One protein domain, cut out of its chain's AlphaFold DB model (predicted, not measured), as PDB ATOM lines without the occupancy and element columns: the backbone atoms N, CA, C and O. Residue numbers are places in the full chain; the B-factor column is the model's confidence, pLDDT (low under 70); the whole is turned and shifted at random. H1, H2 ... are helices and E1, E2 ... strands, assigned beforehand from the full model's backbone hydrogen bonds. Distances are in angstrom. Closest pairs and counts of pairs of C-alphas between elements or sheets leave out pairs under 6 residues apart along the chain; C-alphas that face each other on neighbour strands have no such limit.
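AT A GLANCE: This is residues 29 to 184 of the 196 residues of the protein "PBECR3 domain-containing protein" of Helicobacter sanguini (UniProt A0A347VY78). A strongly twisted sheet of six strands curls round one short helix, H6, and the longest helix, H3, packs on the sheet along its longest strand, E6. H1 packs on H3 and on the E1 and E2 end of the sheet, H2 lies over E4, and the small H7 and H8 graze the sheet, while H4 makes a corner with H3. The printed part has 156 residues with eight named helices and six named strands, in the order H1 E1 H2 E2 H3 H4 H5 H6 E3 E4 E5 E6 H7 H8. The class is mixed, helices and strands, and the sheet, E1 E2 E6 E5 E4 E3, is mixed too. The whole is compact, with a radius of gyration of the C-alphas of 14.9 A, and rounded, spanning 42 by 37 by 31 A.

HOW THE PARTS SIT: From Leu 29, go on to H1, residues 37 to 46, and the edge strand E1, residues 49 to 54. Past H2, residues 58 to 64, find E2, residues 73 to 77, antiparallel to E1, with N 50 and O 76 2.8 A apart. H3, residues 78 to 88, touches H1, opposite ways at a steep tilt of 70.0 degrees, only just short of about perpendicular; their closest C-alphas, of Ile 44 and Gly 78, are 3.6 A apart. H4, residues 93 to 98, touches H3 only at the corner, with the C-alphas of His 88 and His 94 closest at 6.0 A. H5, residues 105 to 108, only grazes the sheet. The sheet curls round H6, residues 111 to 116; the closest C-alphas of H6 and E1, of Asp 112 and Gly 53, are 5.4 A apart. E3, residues 120 to 125, E4, 131 to 139, E5, 142 to 151, and E6, 155 to 165, form a meander, each strand the antiparallel neighbour of the one before; look for N 122 and O 134, 2.9 A, N 135 and O 146, 2.8 A, and N 145 and O 162, 2.9 A. E6 is parallel to E2, with N 158 and O 75 2.8 A apart. H3 lies over E6 at a height over the sheet of 6.9 A, and H2 is on the opposite face. H7, residues 168 to 171, and H8, residues 173 to 176, only graze the sheet. Every O i to N i+4 pair is within hydrogen-bond range in H1, H2, H3, H4 and H6; H5, H7 and H8 are too short for one.

IN THESE COORDINATES: Find C-alpha 37 at (354.366, 202.670, 261.518), where H1 begins its 14.2 A; H3 runs 15.1 A. E5 and E6 each run 29.4 A, and E6 bends by 56 degrees at residue 159. H8 ends at C-alpha 176, (375.278, 221.436, 242.272).

THE WHOLE: The two C-alphas farthest apart, of Thr 69 and Phe 97, are 45.9 A apart. The printed part has no cut, and no link is long. The mean pLDDT of the printed part is 94.3, and no printed residue is under 70.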
ATOM      1  N   LEU A  29     344.418 204.950 247.034       95.00
ATOM      2  CA  LEU A  29     345.072 205.988 247.824       95.00
ATOM      3  C   LEU A  29     344.912 205.669 249.321       95.00
ATOM      4  O   LEU A  29     343.803 205.389 249.786       95.00
ATOM      5  N   ALA A  30     346.020 205.688 250.056       94.81
ATOM      6  CA  ALA A  30     346.026 205.584 251.507       94.81
ATOM      7  C   ALA A  30     345.596 206.918 252.128       94.81
ATOM      8  O   ALA A  30     346.074 207.980 251.720       94.81
ATOM      9  N   ARG A  31     344.722 206.870 253.136       93.06
ATOM     10  CA  ARG A  31     344.435 208.044 253.964       93.06
ATOM     11  C   ARG A  31     345.626 208.332 254.882       93.06
ATOM     12  O   ARG A  31     346.403 207.439 255.222       93.06
ATOM     13  N   LYS A  32     345.773 209.588 255.312       91.25
ATOM     14  CA  LYS A  32     346.906 210.005 256.158       91.25
ATOM     15  C   LYS A  32     346.942 209.298 257.512       91.25
ATOM     16  O   LYS A  32     348.024 208.973 257.989       91.25
ATOM     17  N   ASP A  33     345.781 209.017 258.090       90.44
ATOM     18  CA  ASP A  33     345.622 208.274 259.342       90.44
ATOM     19  C   ASP A  33     345.918 206.767 259.202       90.44
ATOM     20  O   ASP A  33     346.233 206.110 260.192       90.44
ATOM     21  N   GLU A  34     345.877 206.213 257.984       93.19
ATOM     22  CA  GLU A  34     346.194 204.803 257.724       93.19
ATOM     23  C   GLU A  34     347.700 204.525 257.657       93.19
ATOM     24  O   GLU A  34     348.120 203.395 257.920       93.19
ATOM     25  N   LEU A  35     348.522 205.536 257.345       93.69
ATOM     26  CA  LEU A  35     349.985 205.443 257.228       93.69
ATOM     27  C   LEU A  35     350.672 205.342 258.605       93.69
ATOM     28  O   LEU A  35     351.552 206.127 258.952       93.69
ATOM     29  N   SER A  36     350.255 204.361 259.403       95.06
ATOM     30  CA  SER A  36     350.862 204.001 260.683       95.06
ATOM     31  C   SER A  36     352.212 203.301 260.501       95.06
ATOM     32  O   SER A  36     352.476 202.683 259.468       95.06
ATOM     33  N   ASP A  37     353.059 203.342 261.531       96.25
ATOM     34  CA  ASP A  37     354.366 202.670 261.518       96.25
ATOM     35  C   ASP A  37     354.238 201.165 261.271       96.25
ATOM     36  O   ASP A  37     355.053 200.588 260.553       96.25
ATOM     37  N   ASP A  38     353.202 200.533 261.824       95.62
ATOM     38  CA  ASP A  38     352.935 199.106 261.635       95.62
ATOM     39  C   ASP A  38     352.595 198.790 260.174       95.62
ATOM     40  O   ASP A  38     353.122 197.825 259.619       95.62
ATOM     41  N   LEU A  39     351.779 199.629 259.520       95.56
ATOM     42  CA  LEU A  39     351.482 199.477 258.095       95.56
ATOM     43  C   LEU A  39     352.753 199.620 257.251       95.56
ATOM     44  O   LEU A  39     352.974 198.820 256.344       95.56
ATOM     45  N   LEU A  40     353.595 200.617 257.542       97.19
ATOM     46  CA  LEU A  40     354.835 200.855 256.797       97.19
ATOM     47  C   LEU A  40     355.829 199.699 256.967       97.19
ATOM     48  O   LEU A  40     356.385 199.219 255.979       97.19
ATOM     49  N   LYS A  41     356.014 199.202 258.196       97.38
ATOM     50  CA  LYS A  41     356.852 198.024 258.481       97.38
ATOM     51  C   LYS A  41     356.349 196.792 257.739       97.38
ATOM     52  O   LYS A  41     357.145 196.065 257.146       97.38
ATOM     53  N   GLU A  42     355.041 196.573 257.732       96.56
ATOM     54  CA  GLU A  42     354.446 195.435 257.043       96.56
ATOM     55  C   GLU A  42     354.548 195.571 255.516       96.56
ATOM     56  O   GLU A  42     354.877 194.604 254.829       96.56
ATOM     57  N   ALA A  43     354.370 196.780 254.975       96.81
ATOM     58  CA  ALA A  43     354.597 197.067 253.561       96.81
ATOM     59  C   ALA A  43     356.056 196.821 253.152       96.81
ATOM     60  O   ALA A  43     356.296 196.261 252.084       96.81
ATOM     61  N   ILE A  44     357.023 197.176 254.006       97.62
ATOM     62  CA  ILE A  44     358.442 196.835 253.828       97.62
ATOM     63  C   ILE A  44     358.630 195.317 253.807       97.62
ATOM     64  O   ILE A  44     359.238 194.792 252.875       97.62
ATOM     65  N   ARG A  45     358.084 194.610 254.802       97.06
ATOM     66  CA  ARG A  45     358.221 193.154 254.953       97.06
ATOM     67  C   ARG A  45     357.661 192.387 253.756       97.06
ATOM     68  O   ARG A  45     358.259 191.407 253.321       97.06
ATOM     69  N   LEU A  46     356.513 192.819 253.244       95.75
ATOM     70  CA  LEU A  46     355.818 192.178 252.129       95.75
ATOM     71  C   LEU A  46     356.264 192.692 250.757       95.75
ATOM     72  O   LEU A  46     355.819 192.148 249.746       95.75
ATOM     73  N   ASP A  47     357.103 193.728 250.697       96.25
ATOM     74  CA  ASP A  47     357.361 194.507 249.481       96.25
ATOM     75  C   ASP A  47     356.055 194.923 248.778       96.25
ATOM     76  O   ASP A  47     355.842 194.698 247.582       96.25
ATOM     77  N   SER A  48     355.116 195.457 249.558       95.75
ATOM     78  CA  SER A  48     353.854 195.985 249.039       95.75
ATOM     79  C   SER A  48     354.047 197.418 248.547       95.75
ATOM     80  O   SER A  48     354.822 198.194 249.110       95.75
ATOM     81  N   LYS A  49     353.351 197.768 247.462       96.44
ATOM     82  CA  LYS A  49     353.334 199.128 246.916       96.44
ATOM     83  C   LYS A  49     352.203 199.914 247.567       96.44
ATOM     84  O   LYS A  49     351.068 199.457 247.559       96.44
ATOM     85  N   LEU A  50     352.508 201.113 248.045       97.19
ATOM     86  CA  LEU A  50     351.545 202.051 248.613       97.19
ATOM     87  C   LEU A  50     351.376 203.258 247.687       97.19
ATOM     88  O   LEU A  50     352.363 203.765 247.153       97.19
ATOM     89  N   TRP A  51     350.141 203.733 247.517       97.19
ATOM     90  CA  TRP A  51     349.825 205.032 246.912       97.19
ATOM     91  C   TRP A  51     349.525 206.017 248.037       97.19
ATOM     92  O   TRP A  51     348.574 205.821 248.785       97.19
ATOM     93  N   ILE A  52     350.367 207.039 248.183       97.31
ATOM     94  CA  ILE A  52     350.427 207.877 249.398       97.31
ATOM     95  C   ILE A  52     349.983 209.325 249.191       97.31
ATOM     96  O   ILE A  52     349.827 210.068 250.158       97.31
ATOM     97  N   GLY A  53     349.795 209.723 247.935       97.25
ATOM     98  CA  GLY A  53     349.364 211.057 247.551       97.25
ATOM     99  C   GLY A  53     349.272 211.199 246.038       97.25
ATOM    100  O   GLY A  53     349.635 210.288 245.287       97.25
ATOM    101  N   ASN A  54     348.793 212.354 245.595       97.62
ATOM    102  CA  ASN A  54     348.772 212.736 244.189       97.62
ATOM    103  C   ASN A  54     349.753 213.883 243.951       97.62
ATOM    104  O   ASN A  54     349.998 214.694 244.842       97.62
ATOM    105  N   LEU A  55     350.321 213.940 242.749       97.50
ATOM    106  CA  LEU A  55     351.052 215.119 242.307       97.50
ATOM    107  C   LEU A  55     350.050 216.205 241.907       97.50
ATOM    108  O   LEU A  55     349.248 216.007 240.997       97.50
ATOM    109  N   GLU A  56     350.158 217.355 242.558       95.50
ATOM    110  CA  GLU A  56     349.323 218.541 242.350       95.50
ATOM    111  C   GLU A  56     350.156 219.745 241.878       95.50
ATOM    112  O   GLU A  56     349.628 220.716 241.336       95.50
ATOM    113  N   ASN A  57     351.485 219.681 242.010       94.19
ATOM    114  CA  ASN A  57     352.376 220.746 241.564       94.19
ATOM    115  C   ASN A  57     352.397 220.877 240.027       94.19
ATOM    116  O   ASN A  57     353.030 220.099 239.306       94.19
ATOM    117  N   MET A  58     351.756 221.933 239.523       92.69
ATOM    118  CA  MET A  58     351.610 222.197 238.088       92.69
ATOM    119  C   MET A  58     352.932 222.407 237.342       92.69
ATOM    120  O   MET A  58     353.005 222.106 236.149       92.69
ATOM    121  N   GLN A  59     353.972 222.922 238.004       93.06
ATOM    122  CA  GLN A  59     355.279 223.098 237.365       93.06
ATOM    123  C   GLN A  59     355.927 221.736 237.093       93.06
ATOM    124  O   GLN A  59     356.411 221.502 235.986       93.06
ATOM    125  N   LEU A  60     355.838 220.804 238.047       93.81
ATOM    126  CA  LEU A  60     356.315 219.429 237.881       93.81
ATOM    127  C   LEU A  60     355.507 218.661 236.827       93.81
ATOM    128  O   LEU A  60     356.093 217.989 235.978       93.81
ATOM    129  N   ILE A  61     354.177 218.801 236.830       94.50
ATOM    130  CA  ILE A  61     353.289 218.173 235.835       94.50
ATOM    131  C   ILE A  61     353.689 218.592 234.413       94.50
ATOM    132  O   ILE A  61     353.867 217.738 233.539       94.50
ATOM    133  N   LYS A  62     353.895 219.899 234.193       92.81
ATOM    134  CA  LYS A  62     354.329 220.448 232.899       92.81
ATOM    135  C   LYS A  62     355.736 219.992 232.526       92.81
ATOM    136  O   LYS A  62     355.937 219.519 231.410       92.81
ATOM    137  N   ALA A  63     356.694 220.073 233.453       91.44
ATOM    138  CA  ALA A  63     358.082 219.679 233.205       91.44
ATOM    139  C   ALA A  63     358.215 218.195 232.820       91.44
ATOM    140  O   ALA A  63     359.086 217.810 232.037       91.44
ATOM    141  N   LEU A  64     357.323 217.349 233.337       91.00
ATOM    142  CA  LEU A  64     357.313 215.921 233.042       91.00
ATOM    143  C   LEU A  64     356.451 215.531 231.844       91.00
ATOM    144  O   LEU A  64     356.631 214.415 231.339       91.00
ATOM    145  N   ASN A  65     355.632 216.456 231.336       91.38
ATOM    146  CA  ASN A  65     354.621 216.213 230.311       91.38
ATOM    147  C   ASN A  65     353.652 215.095 230.734       91.38
ATOM    148  O   ASN A  65     353.467 214.112 230.014       91.38
ATOM    149  N   LEU A  66     353.121 215.213 231.954       92.12
ATOM    150  CA  LEU A  66     352.172 214.258 232.525       92.12
ATOM    151  C   LEU A  66     350.732 214.633 232.185       92.12
ATOM    152  O   LEU A  66     350.395 215.806 232.023       92.12
ATOM    153  N   ASP A  67     349.879 213.617 232.110       90.81
ATOM    154  CA  ASP A  67     348.461 213.788 231.824       90.81
ATOM    155  C   ASP A  67     347.734 214.271 233.086       90.81
ATOM    156  O   ASP A  67     347.564 213.522 234.042       90.81
ATOM    157  N   SER A  68     347.301 215.528 233.104       90.81
ATOM    158  CA  SER A  68     346.573 216.098 234.248       90.81
ATOM    159  C   SER A  68     345.087 215.727 234.284       90.81
ATOM    160  O   SER A  68     344.407 216.059 235.250       90.81
ATOM    161  N   THR A  69     344.568 215.009 233.279       92.38
ATOM    162  CA  THR A  69     343.161 214.565 233.262       92.38
ATOM    163  C   THR A  69     342.891 213.401 234.215       92.38
ATOM    164  O   THR A  69     341.740 213.103 234.530       92.38
ATOM    165  N   LYS A  70     343.950 212.732 234.690       91.81
ATOM    166  CA  LYS A  70     343.887 211.599 235.618       91.81
ATOM    167  C   LYS A  70     344.810 211.839 236.810       91.81
ATOM    168  O   LYS A  70     345.849 212.475 236.642       91.81
ATOM    169  N   PRO A  71     344.506 211.262 237.987       94.69
ATOM    170  CA  PRO A  71     345.399 211.348 239.134       94.69
ATOM    171  C   PRO A  71     346.807 210.849 238.797       94.69
ATOM    172  O   PRO A  71     346.979 209.724 238.315       94.69
ATOM    173  N   ILE A  72     347.808 211.684 239.070       97.19
ATOM    174  CA  ILE A  72     349.222 211.329 238.959       97.19
ATOM    175  C   ILE A  72     349.662 210.784 240.316       97.19
ATOM    176  O   ILE A  72     349.761 211.529 241.290       97.19
ATOM    177  N   LYS A  73     349.898 209.478 240.398       97.69
ATOM    178  CA  LYS A  73     350.093 208.776 241.671       97.69
ATOM    179  C   LYS A  73     351.500 208.983 242.207       97.69
ATOM    180  O   LYS A  73     352.463 208.735 241.490       97.69
ATOM    181  N   ILE A  74     351.630 209.315 243.483       98.38
ATOM    182  CA  ILE A  74     352.895 209.218 244.215       98.38
ATOM    183  C   ILE A  74     352.878 207.896 244.975       98.38
ATOM    184  O   ILE A  74     351.970 207.632 245.769       98.38
ATOM    185  N   THR A  75     353.858 207.039 244.702       98.12
ATOM    186  CA  THR A  75     353.903 205.679 245.247       98.12
ATOM    187  C   THR A  75     355.253 205.337 245.857       98.12
ATOM    188  O   THR A  75     356.285 205.880 245.467       98.12
ATOM    189  N   MET A  76     355.252 204.389 246.790       97.69
ATOM    190  CA  MET A  76     356.465 203.807 247.361       97.69
ATOM    191  C   MET A  76     356.303 202.298 247.531       97.69
ATOM    192  O   MET A  76     355.261 201.832 247.990       97.69
ATOM    193  N   SER A  77     357.314 201.527 247.129       97.56
ATOM    194  CA  SER A  77     357.381 200.089 247.402       97.56
ATOM    195  C   SER A  77     358.091 199.821 248.724       97.56
ATOM    196  O   SER A  77     358.936 200.610 249.159       97.56
ATOM    197  N   GLY A  78     357.798 198.675 249.339       97.88
ATOM    198  CA  GLY A  78     358.535 198.203 250.510       97.88
ATOM    199  C   GLY A  78     360.045 198.128 250.284       97.88
ATOM    200  O   GLY A  78     360.818 198.561 251.132       97.88
ATOM    201  N   SER A  79     360.473 197.685 249.105       98.19
ATOM    202  CA  SER A  79     361.870 197.670 248.658       98.19
ATOM    203  C   SER A  79     362.505 199.063 248.589       98.19
ATOM    204  O   SER A  79     363.652 199.219 249.014       98.19
ATOM    205  N   ALA A  80     361.785 200.082 248.111       98.25
ATOM    206  CA  ALA A  80     362.276 201.460 248.085       98.25
ATOM    207  C   ALA A  80     362.398 202.038 249.502       98.25
ATOM    208  O   ALA A  80     363.428 202.618 249.842       98.25
ATOM    209  N   MET A  81     361.395 201.815 250.359       98.56
ATOM    210  CA  MET A  81     361.456 202.211 251.772       98.56
ATOM    211  C   MET A  81     362.617 201.518 252.499       98.56
ATOM    212  O   MET A  81     363.390 202.166 253.202       98.56
ATOM    213  N   LEU A  82     362.809 200.214 252.274       98.50
ATOM    214  CA  LEU A  82     363.929 199.459 252.833       98.50
ATOM    215  C   LEU A  82     365.280 199.987 252.346       98.50
ATOM    216  O   LEU A  82     366.223 200.069 253.131       98.50
ATOM    217  N   HIS A  83     365.389 200.333 251.061       98.25
ATOM    218  CA  HIS A  83     366.589 200.950 250.507       98.25
ATOM    219  C   HIS A  83     366.906 202.264 251.227       98.25
ATOM    220  O   HIS A  83     368.035 202.442 251.682       98.25
ATOM    221  N   VAL A  84     365.908 203.135 251.396       98.50
ATOM    222  CA  VAL A  84     366.062 204.405 252.113       98.50
ATOM    223  C   VAL A  84     366.524 204.183 253.549       98.50
ATOM    224  O   VAL A  84     367.532 204.760 253.941       98.50
ATOM    225  N   LEU A  85     365.877 203.301 254.317       98.38
ATOM    226  CA  LEU A  85     366.283 203.034 255.704       98.38
ATOM    227  C   LEU A  85     367.698 202.444 255.793       98.38
ATOM    228  O   LEU A  85     368.470 202.825 256.667       98.38
ATOM    229  N   LYS A  86     368.089 201.561 254.868       98.06
ATOM    230  CA  LYS A  86     369.446 200.988 254.844       98.06
ATOM    231  C   LYS A  86     370.524 202.020 254.513       98.06
ATOM    232  O   LYS A  86     371.627 201.929 255.043       98.06
ATOM    233  N   GLN A  87     370.238 202.961 253.612       97.62
ATOM    234  CA  GLN A  87     371.217 203.960 253.171       97.62
ATOM    235  C   GLN A  87     371.215 205.214 254.049       97.62
ATOM    236  O   GLN A  87     372.261 205.822 254.249       97.62
ATOM    237  N   HIS A  88     370.078 205.584 254.625       97.69
ATOM    238  CA  HIS A  88     369.885 206.883 255.271       97.69
ATOM    239  C   HIS A  88     369.255 206.793 256.665       97.69
ATOM    240  O   HIS A  88     369.083 207.826 257.298       97.69
ATOM    241  N   GLY A  89     368.923 205.600 257.168       97.75
ATOM    242  CA  GLY A  89     368.455 205.411 258.544       97.75
ATOM    243  C   GLY A  89     369.561 205.563 259.590       97.75
ATOM    244  O   GLY A  89     370.736 205.665 259.248       97.75
ATOM    245  N   ALA A  90     369.188 205.556 260.873       97.44
ATOM    246  CA  ALA A  90     370.108 205.783 261.996       97.44
ATOM    247  C   ALA A  90     371.326 204.839 262.009       97.44
ATOM    248  O   ALA A  90     372.434 205.261 262.335       97.44
ATOM    249  N   ASP A  91     371.136 203.590 261.578       96.12
ATOM    250  CA  ASP A  91     372.200 202.581 261.519       96.12
ATOM    251  C   ASP A  91     373.017 202.617 260.218       96.12
ATOM    252  O   ASP A  91     373.896 201.782 259.992       96.12
ATOM    253  N   SER A  92     372.727 203.553 259.313       96.69
ATOM    254  CA  SER A  92     373.429 203.634 258.041       96.69
ATOM    255  C   SER A  92     374.821 204.235 258.203       96.69
ATOM    256  O   SER A  92     375.081 205.080 259.063       96.69
ATOM    257  N   LYS A  93     375.727 203.884 257.282       95.50
ATOM    258  CA  LYS A  93     377.057 204.508 257.229       95.50
ATOM    259  C   LYS A  93     376.982 206.026 257.035       95.50
ATOM    260  O   LYS A  93     377.888 206.741 257.458       95.50
ATOM    261  N   HIS A  94     375.939 206.518 256.366       93.94
ATOM    262  CA  HIS A  94     375.764 207.945 256.131       93.94
ATOM    263  C   HIS A  94     375.365 208.685 257.412       93.94
ATOM    264  O   HIS A  94     375.934 209.741 257.692       93.94
ATOM    265  N   ALA A  95     374.467 208.113 258.216       94.75
ATOM    266  CA  ALA A  95     374.119 208.677 259.513       94.75
ATOM    267  C   ALA A  95     375.299 208.577 260.494       94.75
ATOM    268  O   ALA A  95     375.745 209.591 261.026       94.75
ATOM    269  N   GLN A  96     375.879 207.383 260.654       95.62
ATOM    270  CA  GLN A  96     376.905 207.122 261.671       95.62
ATOM    271  C   GLN A  96     378.239 207.831 261.409       95.62
ATOM    272  O   GLN A  96     378.850 208.345 262.341       95.62
ATOM    273  N   PHE A  97     378.709 207.864 260.156       92.69
ATOM    274  CA  PHE A  97     380.066 208.340 259.846       92.69
ATOM    275  C   PHE A  97     380.109 209.651 259.063       92.69
ATOM    276  O   PHE A  97     381.164 210.276 258.994       92.69
ATOM    277  N   ARG A  98     379.003 210.065 258.432       89.75
ATOM    278  CA  ARG A  98     378.962 211.289 257.608       89.75
ATOM    279  C   ARG A  98     378.088 212.393 258.203       89.75
ATOM    280  O   ARG A  98     377.942 213.432 257.568       89.75
ATOM    281  N   GLY A  99     377.522 212.175 259.394       90.31
ATOM    282  CA  GLY A  99     376.702 213.163 260.101       90.31
ATOM    283  C   GLY A  99     375.403 213.515 259.375       90.31
ATOM    284  O   GLY A  99     374.856 214.597 259.587       90.31
ATOM    285  N   GLN A 100     374.931 212.640 258.482       93.06
ATOM    286  CA  GLN A 100     373.669 212.841 257.784       93.06
ATOM    287  C   GLN A 100     372.508 212.731 258.785       93.06
ATOM    288  O   GLN A 100     372.461 211.735 259.512       93.06
ATOM    289  N   PRO A 101     371.552 213.679 258.823       95.31
ATOM    290  CA  PRO A 101     370.356 213.497 259.635       95.31
ATOM    291  C   PRO A 101     369.620 212.221 259.196       95.31
ATOM    292  O   PRO A 101     369.371 212.055 257.996       95.31
ATOM    293  N   PRO A 102     369.285 211.308 260.122       97.06
ATOM    294  CA  PRO A 102     368.718 210.025 259.747       97.06
ATOM    295  C   PRO A 102     367.286 210.159 259.216       97.06
ATOM    296  O   PRO A 102     366.536 211.079 259.568       97.06
ATOM    297  N   ILE A 103     366.918 209.208 258.363       97.81
ATOM    298  CA  ILE A 103     365.555 208.967 257.902       97.81
ATOM    299  C   ILE A 103     364.890 207.907 258.782       97.81
ATOM    300  O   ILE A 103     365.480 206.861 259.056       97.81
ATOM    301  N   ASP A 104     363.648 208.155 259.183       97.56
ATOM    302  CA  ASP A 104     362.810 207.209 259.916       97.56
ATOM    303  C   ASP A 104     361.471 206.936 259.200       97.56
ATOM    304  O   ASP A 104     361.253 207.323 258.050       97.56
ATOM    305  N   LEU A 105     360.561 206.214 259.863       97.50
ATOM    306  CA  LEU A 105     359.251 205.891 259.294       97.50
ATOM    307  C   LEU A 105     358.320 207.105 259.166       97.50
ATOM    308  O   LEU A 105     357.436 207.098 258.308       97.50
ATOM    309  N   ASN A 106     358.489 208.144 259.988       96.31
ATOM    310  CA  ASN A 106     357.672 209.353 259.905       96.31
ATOM    311  C   ASN A 106     357.992 210.155 258.645       96.31
ATOM    312  O   ASN A 106     357.083 210.725 258.041       96.31
ATOM    313  N   ASP A 107     359.248 210.139 258.200       97.31
ATOM    314  CA  ASP A 107     359.655 210.811 256.965       97.31
ATOM    315  C   ASP A 107     358.882 210.298 255.736       97.31
ATOM    316  O   ASP A 107     358.498 211.095 254.876       97.31
ATOM    317  N   PHE A 108     358.547 209.001 255.675       97.88
ATOM    318  CA  PHE A 108     357.777 208.426 254.562       97.88
ATOM    319  C   PHE A 108     356.343 208.961 254.465       97.88
ATOM    320  O   PHE A 108     355.778 209.038 253.372       97.88
ATOM    321  N   LYS A 109     355.747 209.362 255.593       96.69
ATOM    322  CA  LYS A 109     354.352 209.837 255.666       96.69
ATOM    323  C   LYS A 109     354.158 211.207 255.010       96.69
ATOM    324  O   LYS A 109     353.026 211.594 254.716       96.69
ATOM    325  N   THR A 110     355.259 211.929 254.794       96.19
ATOM    326  CA  THR A 110     355.279 213.313 254.301       96.19
ATOM    327  C   THR A 110     355.906 213.463 252.913       96.19
ATOM    328  O   THR A 110     356.021 214.582 252.419       96.19
ATOM    329  N   ILE A 111     356.284 212.362 252.249       97.56
ATOM    330  CA  ILE A 111     356.915 212.391 250.918       97.56
ATOM    331  C   ILE A 111     356.081 213.162 249.894       97.56
ATOM    332  O   ILE A 111     356.624 213.958 249.135       97.56
ATOM    333  N   ASP A 112     354.773 212.926 249.844       97.38
ATOM    334  CA  ASP A 112     353.886 213.592 248.892       97.38
ATOM    335  C   ASP A 112     353.835 215.108 249.120       97.38
ATOM    336  O   ASP A 112     353.874 215.868 248.155       97.38
ATOM    337  N   LEU A 113     353.838 215.548 250.382       96.56
ATOM    338  CA  LEU A 113     353.935 216.964 250.739       96.56
ATOM    339  C   LEU A 113     355.282 217.547 250.306       96.56
ATOM    340  O   LEU A 113     355.334 218.627 249.731       96.56
ATOM    341  N   ILE A 114     356.383 216.826 250.535       96.81
ATOM    342  CA  ILE A 114     357.724 217.263 250.121       96.81
ATOM    343  C   ILE A 114     357.820 217.387 248.596       96.81
ATOM    344  O   ILE A 114     358.426 218.334 248.103       96.81
ATOM    345  N   ILE A 115     357.223 216.455 247.850       97.69
ATOM    346  CA  ILE A 115     357.201 216.485 246.384       97.69
ATOM    347  C   ILE A 115     356.376 217.672 245.880       97.69
ATOM    348  O   ILE A 115     356.826 218.391 244.989       97.69
ATOM    349  N   ASN A 116     355.179 217.882 246.431       97.06
ATOM    350  CA  ASN A 116     354.296 218.960 245.988       97.06
ATOM    351  C   ASN A 116     354.836 220.348 246.354       97.06
ATOM    352  O   ASN A 116     354.766 221.262 245.530       97.06
ATOM    353  N   ASP A 117     355.465 220.472 247.519       96.06
ATOM    354  CA  ASP A 117     356.073 221.709 248.015       96.06
ATOM    355  C   ASP A 117     357.572 221.811 247.697       96.06
ATOM    356  O   ASP A 117     358.311 222.522 248.386       96.06
ATOM    357  N   ALA A 118     358.062 221.054 246.714       96.25
ATOM    358  CA  ALA A 118     359.465 221.116 246.341       96.25
ATOM    359  C   ALA A 118     359.843 222.557 245.969       96.25
ATOM    360  O   ALA A 118     359.121 223.255 245.257       96.25
ATOM    361  N   GLU A 119     360.998 223.006 246.444       95.31
ATOM    362  CA  GLU A 119     361.521 224.344 246.167       95.31
ATOM    363  C   GLU A 119     362.458 224.340 244.965       95.31
ATOM    364  O   GLU A 119     362.672 225.378 244.344       95.31
ATOM    365  N   MET A 120     363.026 223.181 244.643       94.44
ATOM    366  CA  MET A 120     363.908 222.975 243.503       94.44
ATOM    367  C   MET A 120     363.706 221.570 242.947       94.44
ATOM    368  O   MET A 120     363.440 220.632 243.701       94.44
ATOM    369  N   PHE A 121     363.865 221.406 241.638       96.38
ATOM    370  CA  PHE A 121     363.936 220.081 241.036       96.38
ATOM    371  C   PHE A 121     364.948 220.019 239.892       96.38
ATOM    372  O   PHE A 121     365.278 221.026 239.273       96.38
ATOM    373  N   ALA A 122     365.421 218.811 239.607       95.75
ATOM    374  CA  ALA A 122     366.233 218.493 238.443       95.75
ATOM    375  C   ALA A 122     365.732 217.191 237.815       95.75
ATOM    376  O   ALA A 122     365.323 216.266 238.524       95.75
ATOM    377  N   ILE A 123     365.760 217.112 236.485       94.44
ATOM    378  CA  ILE A 123     365.330 215.926 235.739       94.44
ATOM    379  C   ILE A 123     366.562 215.258 235.141       94.44
ATOM    380  O   ILE A 123     367.326 215.874 234.410       94.44
ATOM    381  N   THR A 124     366.720 213.971 235.416       92.56
ATOM    382  CA  THR A 124     367.783 213.128 234.862       92.56
ATOM    383  C   THR A 124     367.177 211.893 234.197       92.56
ATOM    384  O   THR A 124     365.967 211.645 234.266       92.56
ATOM    385  N   ARG A 125     368.006 211.096 233.520       91.12
ATOM    386  CA  ARG A 125     367.609 209.790 232.985       91.12
ATOM    387  C   ARG A 125     368.317 208.683 233.753       91.12
ATOM    388  O   ARG A 125     369.510 208.769 234.025       91.12
ATOM    389  N   THR A 126     367.578 207.638 234.113       87.56
ATOM    390  CA  THR A 126     368.173 206.407 234.640       87.56
ATOM    391  C   THR A 126     368.918 205.660 233.532       87.56
ATOM    392  O   THR A 126     368.742 205.950 232.348       87.56
ATOM    393  N   ARG A 127     369.713 204.649 233.912       87.44
ATOM    394  CA  ARG A 127     370.362 203.736 232.953       87.44
ATOM    395  C   ARG A 127     369.347 203.046 232.036       87.44
ATOM    396  O   ARG A 127     369.614 202.873 230.857       87.44
ATOM    397  N   ASP A 128     368.155 202.767 232.558       87.19
ATOM    398  CA  ASP A 128     367.035 202.170 231.818       87.19
ATOM    399  C   ASP A 128     366.206 203.208 231.038       87.19
ATOM    400  O   ASP A 128     365.058 202.959 230.667       87.19
ATOM    401  N   ASN A 129     366.758 204.408 230.826       87.50
ATOM    402  CA  ASN A 129     366.151 205.514 230.089       87.50
ATOM    403  C   ASN A 129     364.796 206.003 230.655       87.50
ATOM    404  O   ASN A 129     363.976 206.587 229.939       87.50
ATOM    405  N   GLN A 130     364.552 205.787 231.950       89.94
ATOM    406  CA  GLN A 130     363.382 206.315 232.659       89.94
ATOM    407  C   GLN A 130     363.683 207.724 233.180       89.94
ATOM    408  O   GLN A 130     364.819 208.019 233.551       89.94
ATOM    409  N   LYS A 131     362.679 208.608 233.223       92.94
ATOM    410  CA  LYS A 131     362.851 209.952 233.792       92.94
ATOM    411  C   LYS A 131     362.942 209.841 235.314       92.94
ATOM    412  O   LYS A 131     361.989 209.403 235.954       92.94
ATOM    413  N   ALA A 132     364.066 210.252 235.885       94.94
ATOM    414  CA  ALA A 132     364.223 210.431 237.320       94.94
ATOM    415  C   ALA A 132     364.104 211.920 237.652       94.94
ATOM    416  O   ALA A 132     364.680 212.756 236.959       94.94
ATOM    417  N   ILE A 133     363.365 212.245 238.704       95.81
ATOM    418  CA  ILE A 133     363.239 213.605 239.214       95.81
ATOM    419  C   ILE A 133     363.840 213.639 240.603       95.81
ATOM    420  O   ILE A 133     363.409 212.889 241.475       95.81
ATOM    421  N   THR A 134     364.810 214.524 240.787       97.31
ATOM    422  CA  THR A 134     365.357 214.888 242.090       97.31
ATOM    423  C   THR A 134     364.643 216.149 242.550       97.31
ATOM    424  O   THR A 134     364.677 217.150 241.842       97.31
ATOM    425  N   LEU A 135     363.992 216.101 243.707       97.62
ATOM    426  CA  LEU A 135     363.248 217.203 244.310       97.62
ATOM    427  C   LEU A 135     363.886 217.590 245.636       97.62
ATOM    428  O   LEU A 135     364.271 216.718 246.410       97.62
ATOM    429  N   GLY A 136     363.994 218.889 245.885       96.94
ATOM    430  CA  GLY A 136     364.613 219.451 247.076       96.94
ATOM    431  C   GLY A 136     363.644 220.348 247.828       96.94
ATOM    432  O   GLY A 136     362.998 221.199 247.217       96.94
ATOM    433  N   LYS A 137     363.571 220.193 249.152       96.38
ATOM    434  CA  LYS A 137     362.823 221.085 250.049       96.38
ATOM    435  C   LYS A 137     363.703 221.502 251.224       96.38
ATOM    436  O   LYS A 137     364.231 220.644 251.933       96.38
ATOM    437  N   GLN A 138     363.862 222.808 251.431       96.00
ATOM    438  CA  GLN A 138     364.550 223.329 252.608       96.00
ATOM    439  C   GLN A 138     363.689 223.113 253.856       96.00
ATOM    440  O   GLN A 138     362.504 223.437 253.865       96.00
ATOM    441  N   ILE A 139     364.307 222.621 254.926       92.88
ATOM    442  CA  ILE A 139     363.761 222.596 256.285       92.88
ATOM    443  C   ILE A 139     364.707 223.411 257.184       92.88
ATOM    444  O   ILE A 139     365.835 223.734 256.806       92.88
ATOM    445  N   ASN A 140     364.256 223.842 258.357       86.25
ATOM    446  CA  ASN A 140     365.125 224.597 259.252       86.25
ATOM    447  C   ASN A 140     366.330 223.735 259.694       86.25
ATOM    448  O   ASN A 140     366.144 222.697 260.325       86.25
ATOM    449  N   GLY A 141     367.553 224.150 259.339       84.75
ATOM    450  CA  GLY A 141     368.814 223.480 259.695       84.75
ATOM    451  C   GLY A 141     369.291 222.353 258.759       84.75
ATOM    452  O   GLY A 141     370.463 221.985 258.812       84.75
ATOM    453  N   TYR A 142     368.439 221.828 257.877       93.31
ATOM    454  CA  TYR A 142     368.792 220.797 256.888       93.31
ATOM    455  C   TYR A 142     367.838 220.854 255.691       93.31
ATOM    456  O   TYR A 142     366.794 221.490 255.746       93.31
ATOM    457  N   HIS A 143     368.133 220.156 254.607       95.81
ATOM    458  CA  HIS A 143     367.214 220.023 253.480       95.81
ATOM    459  C   HIS A 143     366.930 218.557 253.176       95.81
ATOM    460  O   HIS A 143     367.724 217.673 253.493       95.81
ATOM    461  N   ILE A 144     365.764 218.297 252.590       97.31
ATOM    462  CA  ILE A 144     365.338 216.960 252.184       97.31
ATOM    463  C   ILE A 144     365.462 216.860 250.672       97.31
ATOM    464  O   ILE A 144     364.982 217.736 249.950       97.31
ATOM    465  N   VAL A 145     366.058 215.766 250.211       97.69
ATOM    466  CA  VAL A 145     366.088 215.380 248.806       97.69
ATOM    467  C   VAL A 145     365.250 214.125 248.624       97.69
ATOM    468  O   VAL A 145     365.466 213.120 249.301       97.69
ATOM    469  N   VAL A 146     364.300 214.171 247.695       98.31
ATOM    470  CA  VAL A 146     363.484 213.026 247.280       98.31
ATOM    471  C   VAL A 146     363.755 212.758 245.809       98.31
ATOM    472  O   VAL A 146     363.627 213.650 244.976       98.31
ATOM    473  N   VAL A 147     364.105 211.520 245.473       97.44
ATOM    474  CA  VAL A 147     364.245 211.079 244.084       97.44
ATOM    475  C   VAL A 147     363.105 210.134 243.751       97.44
ATOM    476  O   VAL A 147     362.940 209.092 244.392       97.44
ATOM    477  N   VAL A 148     362.352 210.464 242.707       97.81
ATOM    478  CA  VAL A 148     361.273 209.631 242.167       97.81
ATOM    479  C   VAL A 148     361.530 209.287 240.709       97.81
ATOM    480  O   VAL A 148     362.196 210.023 239.983       97.81
ATOM    481  N   ILE A 149     360.983 208.165 240.263       96.62
ATOM    482  CA  ILE A 149     360.962 207.775 238.859       96.62
ATOM    483  C   ILE A 149     359.574 208.043 238.296       96.62
ATOM    484  O   ILE A 149     358.587 207.512 238.800       96.62
ATOM    485  N   SER A 150     359.503 208.842 237.236       95.06
ATOM    486  CA  SER A 150     358.282 209.017 236.460       95.06
ATOM    487  C   SER A 150     358.160 207.901 235.431       95.06
ATOM    488  O   SER A 150     359.065 207.671 234.621       95.06
ATOM    489  N   ASN A 151     357.025 207.206 235.453       89.69
ATOM    490  CA  ASN A 151     356.705 206.171 234.483       89.69
ATOM    491  C   ASN A 151     355.571 206.607 233.535       89.69
ATOM    492  O   ASN A 151     354.880 207.601 233.748       89.69
ATOM    493  N   LYS A 152     355.356 205.825 232.471       84.69
ATOM    494  CA  LYS A 152     354.339 206.105 231.440       84.69
ATOM    495  C   LYS A 152     352.888 205.933 231.918       84.69
ATOM    496  O   LYS A 152     351.970 206.194 231.153       84.69
ATOM    497  N   LYS A 153     352.669 205.456 233.147       89.12
ATOM    498  CA  LYS A 153     351.349 205.183 233.736       89.12
ATOM    499  C   LYS A 153     350.898 206.289 234.694       89.12
ATOM    500  O   LYS A 153     350.059 206.028 235.553       89.12
ATOM    501  N   ASN A 154     351.434 207.504 234.546       92.56
ATOM    502  CA  ASN A 154     351.107 208.638 235.413       92.56
ATOM    503  C   ASN A 154     351.435 208.353 236.891       92.56
ATOM    504  O   ASN A 154     350.663 208.648 237.797       92.56
ATOM    505  N   GLU A 155     352.587 207.733 237.140       95.88
ATOM    506  CA  GLU A 155     353.049 207.403 238.488       95.88
ATOM    507  C   GLU A 155     354.481 207.911 238.692       95.88
ATOM    508  O   GLU A 155     355.346 207.771 237.823       95.88
ATOM    509  N   LEU A 156     354.695 208.503 239.865       97.69
ATOM    510  CA  LEU A 156     355.977 208.852 240.451       97.69
ATOM    511  C   LEU A 156     356.291 207.824 241.540       97.69
ATOM    512  O   LEU A 156     355.662 207.825 242.600       97.69
ATOM    513  N   SER A 157     357.237 206.922 241.284       97.69
ATOM    514  CA  SER A 157     357.640 205.900 242.254       97.69
ATOM    515  C   SER A 157     358.900 206.321 243.003       97.69
ATOM    516  O   SER A 157     359.913 206.642 242.377       97.69
ATOM    517  N   LEU A 158     358.856 206.291 244.336       98.44
ATOM    518  CA  LEU A 158     359.999 206.574 245.201       98.44
ATOM    519  C   LEU A 158     361.196 205.698 244.819       98.44
ATOM    520  O   LEU A 158     361.082 204.476 244.736       98.44
ATOM    521  N   LYS A 159     362.349 206.337 244.624       97.25
ATOM    522  CA  LYS A 159     363.640 205.668 244.448       97.25
ATOM    523  C   LYS A 159     364.511 205.810 245.687       97.25
ATOM    524  O   LYS A 159     365.063 204.821 246.152       97.25
ATOM    525  N   THR A 160     364.650 207.031 246.195       97.81
ATOM    526  CA  THR A 160     365.340 207.297 247.460       97.81
ATOM    527  C   THR A 160     364.864 208.612 248.075       97.81
ATOM    528  O   THR A 160     364.297 209.457 247.383       97.81
ATOM    529  N   GLN A 161     365.104 208.781 249.367       98.06
ATOM    530  CA  GLN A 161     364.925 210.009 250.124       98.06
ATOM    531  C   GLN A 161     366.069 210.107 251.125       98.06
ATOM    532  O   GLN A 161     366.446 209.104 251.730       98.06
ATOM    533  N   TYR A 162     366.599 211.307 251.321       97.56
ATOM    534  CA  TYR A 162     367.605 211.562 252.340       97.56
ATOM    535  C   TYR A 162     367.586 213.020 252.795       97.56
ATOM    536  O   TYR A 162     367.015 213.885 252.130       97.56
ATOM    537  N   LYS A 163     368.209 213.288 253.942       96.62
ATOM    538  CA  LYS A 163     368.416 214.636 254.483       96.62
ATOM    539  C   LYS A 163     369.873 215.032 254.306       96.62
ATOM    540  O   LYS A 163     370.738 214.177 254.393       96.62
ATOM    541  N   GLU A 164     370.182 216.295 254.089       94.44
ATOM    542  CA  GLU A 164     371.556 216.809 254.095       94.44
ATOM    543  C   GLU A 164     371.597 218.094 254.920       94.44
ATOM    544  O   GLU A 164     370.665 218.898 254.880       94.44
ATOM    545  N   ASN A 165     372.657 218.276 255.708       93.31
ATOM    546  CA  ASN A 165     372.836 219.506 256.477       93.31
ATOM    547  C   ASN A 165     373.087 220.689 255.535       93.31
ATOM    548  O   ASN A 165     373.606 220.517 254.431       93.31
ATOM    549  N   GLY A 166     372.748 221.889 256.004       91.94
ATOM    550  CA  GLY A 166     373.001 223.125 255.270       91.94
ATOM    551  C   GLY A 166     371.845 223.572 254.376       91.94
ATOM    552  O   GLY A 166     370.693 223.138 254.512       91.94
ATOM    553  N   ILE A 167     372.167 224.499 253.482       92.12
ATOM    554  CA  ILE A 167     371.229 225.254 252.661       92.12
ATOM    555  C   ILE A 167     371.074 224.565 251.302       92.12
ATOM    556  O   ILE A 167     372.035 224.401 250.562       92.12
ATOM    557  N   LEU A 168     369.849 224.202 250.931       92.81
ATOM    558  CA  LEU A 168     369.498 223.438 249.734       92.81
ATOM    559  C   LEU A 168     370.136 223.980 248.447       92.81
ATOM    560  O   LEU A 168     370.698 223.218 247.668       92.81
ATOM    561  N   ASN A 169     370.049 225.289 248.210       89.00
ATOM    562  CA  ASN A 169     370.547 225.907 246.977       89.00
ATOM    563  C   ASN A 169     372.062 226.179 246.988       89.00
ATOM    564  O   ASN A 169     372.587 226.620 245.968       89.00
ATOM    565  N   VAL A 170     372.745 225.946 248.111       86.94
ATOM    566  CA  VAL A 170     374.191 226.167 248.258       86.94
ATOM    567  C   VAL A 170     374.923 224.849 248.440       86.94
ATOM    568  O   VAL A 170     375.872 224.586 247.715       86.94
ATOM    569  N   ASP A 171     374.467 224.006 249.363       89.69
ATOM    570  CA  ASP A 171     375.197 222.842 249.872       89.69
ATOM    571  C   ASP A 171     374.759 221.519 249.231       89.69
ATOM    572  O   ASP A 171     375.469 220.515 249.334       89.69
ATOM    573  N   SER A 172     373.599 221.484 248.563       90.62
ATOM    574  CA  SER A 172     373.059 220.225 248.050       90.62
ATOM    575  C   SER A 172     373.836 219.714 246.843       90.62
ATOM    576  O   SER A 172     373.706 220.205 245.714       90.62
ATOM    577  N   LYS A 173     374.579 218.626 247.049       87.56
ATOM    578  CA  LYS A 173     375.349 217.953 245.989       87.56
ATOM    579  C   LYS A 173     374.458 217.426 244.868       87.56
ATOM    580  O   LYS A 173     374.910 217.298 243.730       87.56
ATOM    581  N   ALA A 174     373.200 217.130 245.199       88.25
ATOM    582  CA  ALA A 174     372.185 216.660 244.266       88.25
ATOM    583  C   ALA A 174     371.858 217.694 243.181       88.25
ATOM    584  O   ALA A 174     371.491 217.311 242.072       88.25
ATOM    585  N   PHE A 175     371.997 218.985 243.501       90.75
ATOM    586  CA  PHE A 175     371.668 220.096 242.611       90.75
ATOM    587  C   PHE A 175     372.903 220.815 242.064       90.75
ATOM    588  O   PHE A 175     372.844 221.308 240.946       90.75
ATOM    589  N   GLN A 176     374.037 220.822 242.774       86.88
ATOM    590  CA  GLN A 176     375.278 221.436 242.272       86.88
ATOM    591  C   GLN A 176     375.767 220.824 240.949       86.88
ATOM    592  O   GLN A 176     376.278 221.536 240.092       86.88
ATOM    593  N   ASN A 177     375.608 219.506 240.786       78.38
ATOM    594  CA  ASN A 177     376.116 218.766 239.624       78.38
ATOM    595  C   ASN A 177     375.020 218.393 238.618       78.38
ATOM    596  O   ASN A 177     375.273 217.627 237.689       78.38
ATOM    597  N   ALA A 178     373.789 218.853 238.837       84.88
ATOM    598  CA  ALA A 178     372.676 218.523 237.968       84.88
ATOM    599  C   ALA A 178     372.544 219.560 236.851       84.88
ATOM    600  O   ALA A 178     372.584 220.767 237.083       84.88
ATOM    601  N   GLU A 179     372.326 219.086 235.630       82.88
ATOM    602  CA  GLU A 179     371.913 219.946 234.529       82.88
ATOM    603  C   GLU A 179     370.415 220.257 234.631       82.88
ATOM    604  O   GLU A 179     369.618 219.435 235.091       82.88
ATOM    605  N   GLY A 180     370.017 221.451 234.184       85.19
ATOM    606  CA  GLY A 180     368.602 221.823 234.101       85.19
ATOM    607  C   GLY A 180     367.900 221.943 235.457       85.19
ATOM    608  O   GLY A 180     366.713 221.633 235.554       85.19
ATOM    609  N   VAL A 181     368.616 222.372 236.502       90.38
ATOM    610  CA  VAL A 181     368.018 222.669 237.811       90.38
ATOM    611  C   VAL A 181     367.025 223.818 237.677       90.38
ATOM    612  O   VAL A 181     367.361 224.901 237.196       90.38
ATOM    613  N   VAL A 182     365.804 223.598 238.153       91.50
ATOM    614  CA  VAL A 182     364.737 224.596 238.185       91.50
ATOM    615  C   VAL A 182     364.434 224.949 239.633       91.50
ATOM    616  O   VAL A 182     364.114 224.075 240.438       91.50
ATOM    617  N   SER A 183     364.504 226.241 239.961       90.25
ATOM    618  CA  SER A 183     364.014 226.770 241.235       90.25
ATOM    619  C   SER A 183     362.520 227.069 241.133       90.25
ATOM    620  O   SER A 183     362.091 227.848 240.283       90.25
ATOM    621  N   LEU A 184     361.737 226.445 242.009       84.25
ATOM    622  CA  LEU A 184     360.294 226.630 242.161       84.25
ATOM    623  C   LEU A 184     359.953 227.766 243.133       84.25
ATOM    624  O   LEU A 184     358.824 228.260 243.113       84.25
TER     625      LEU A 184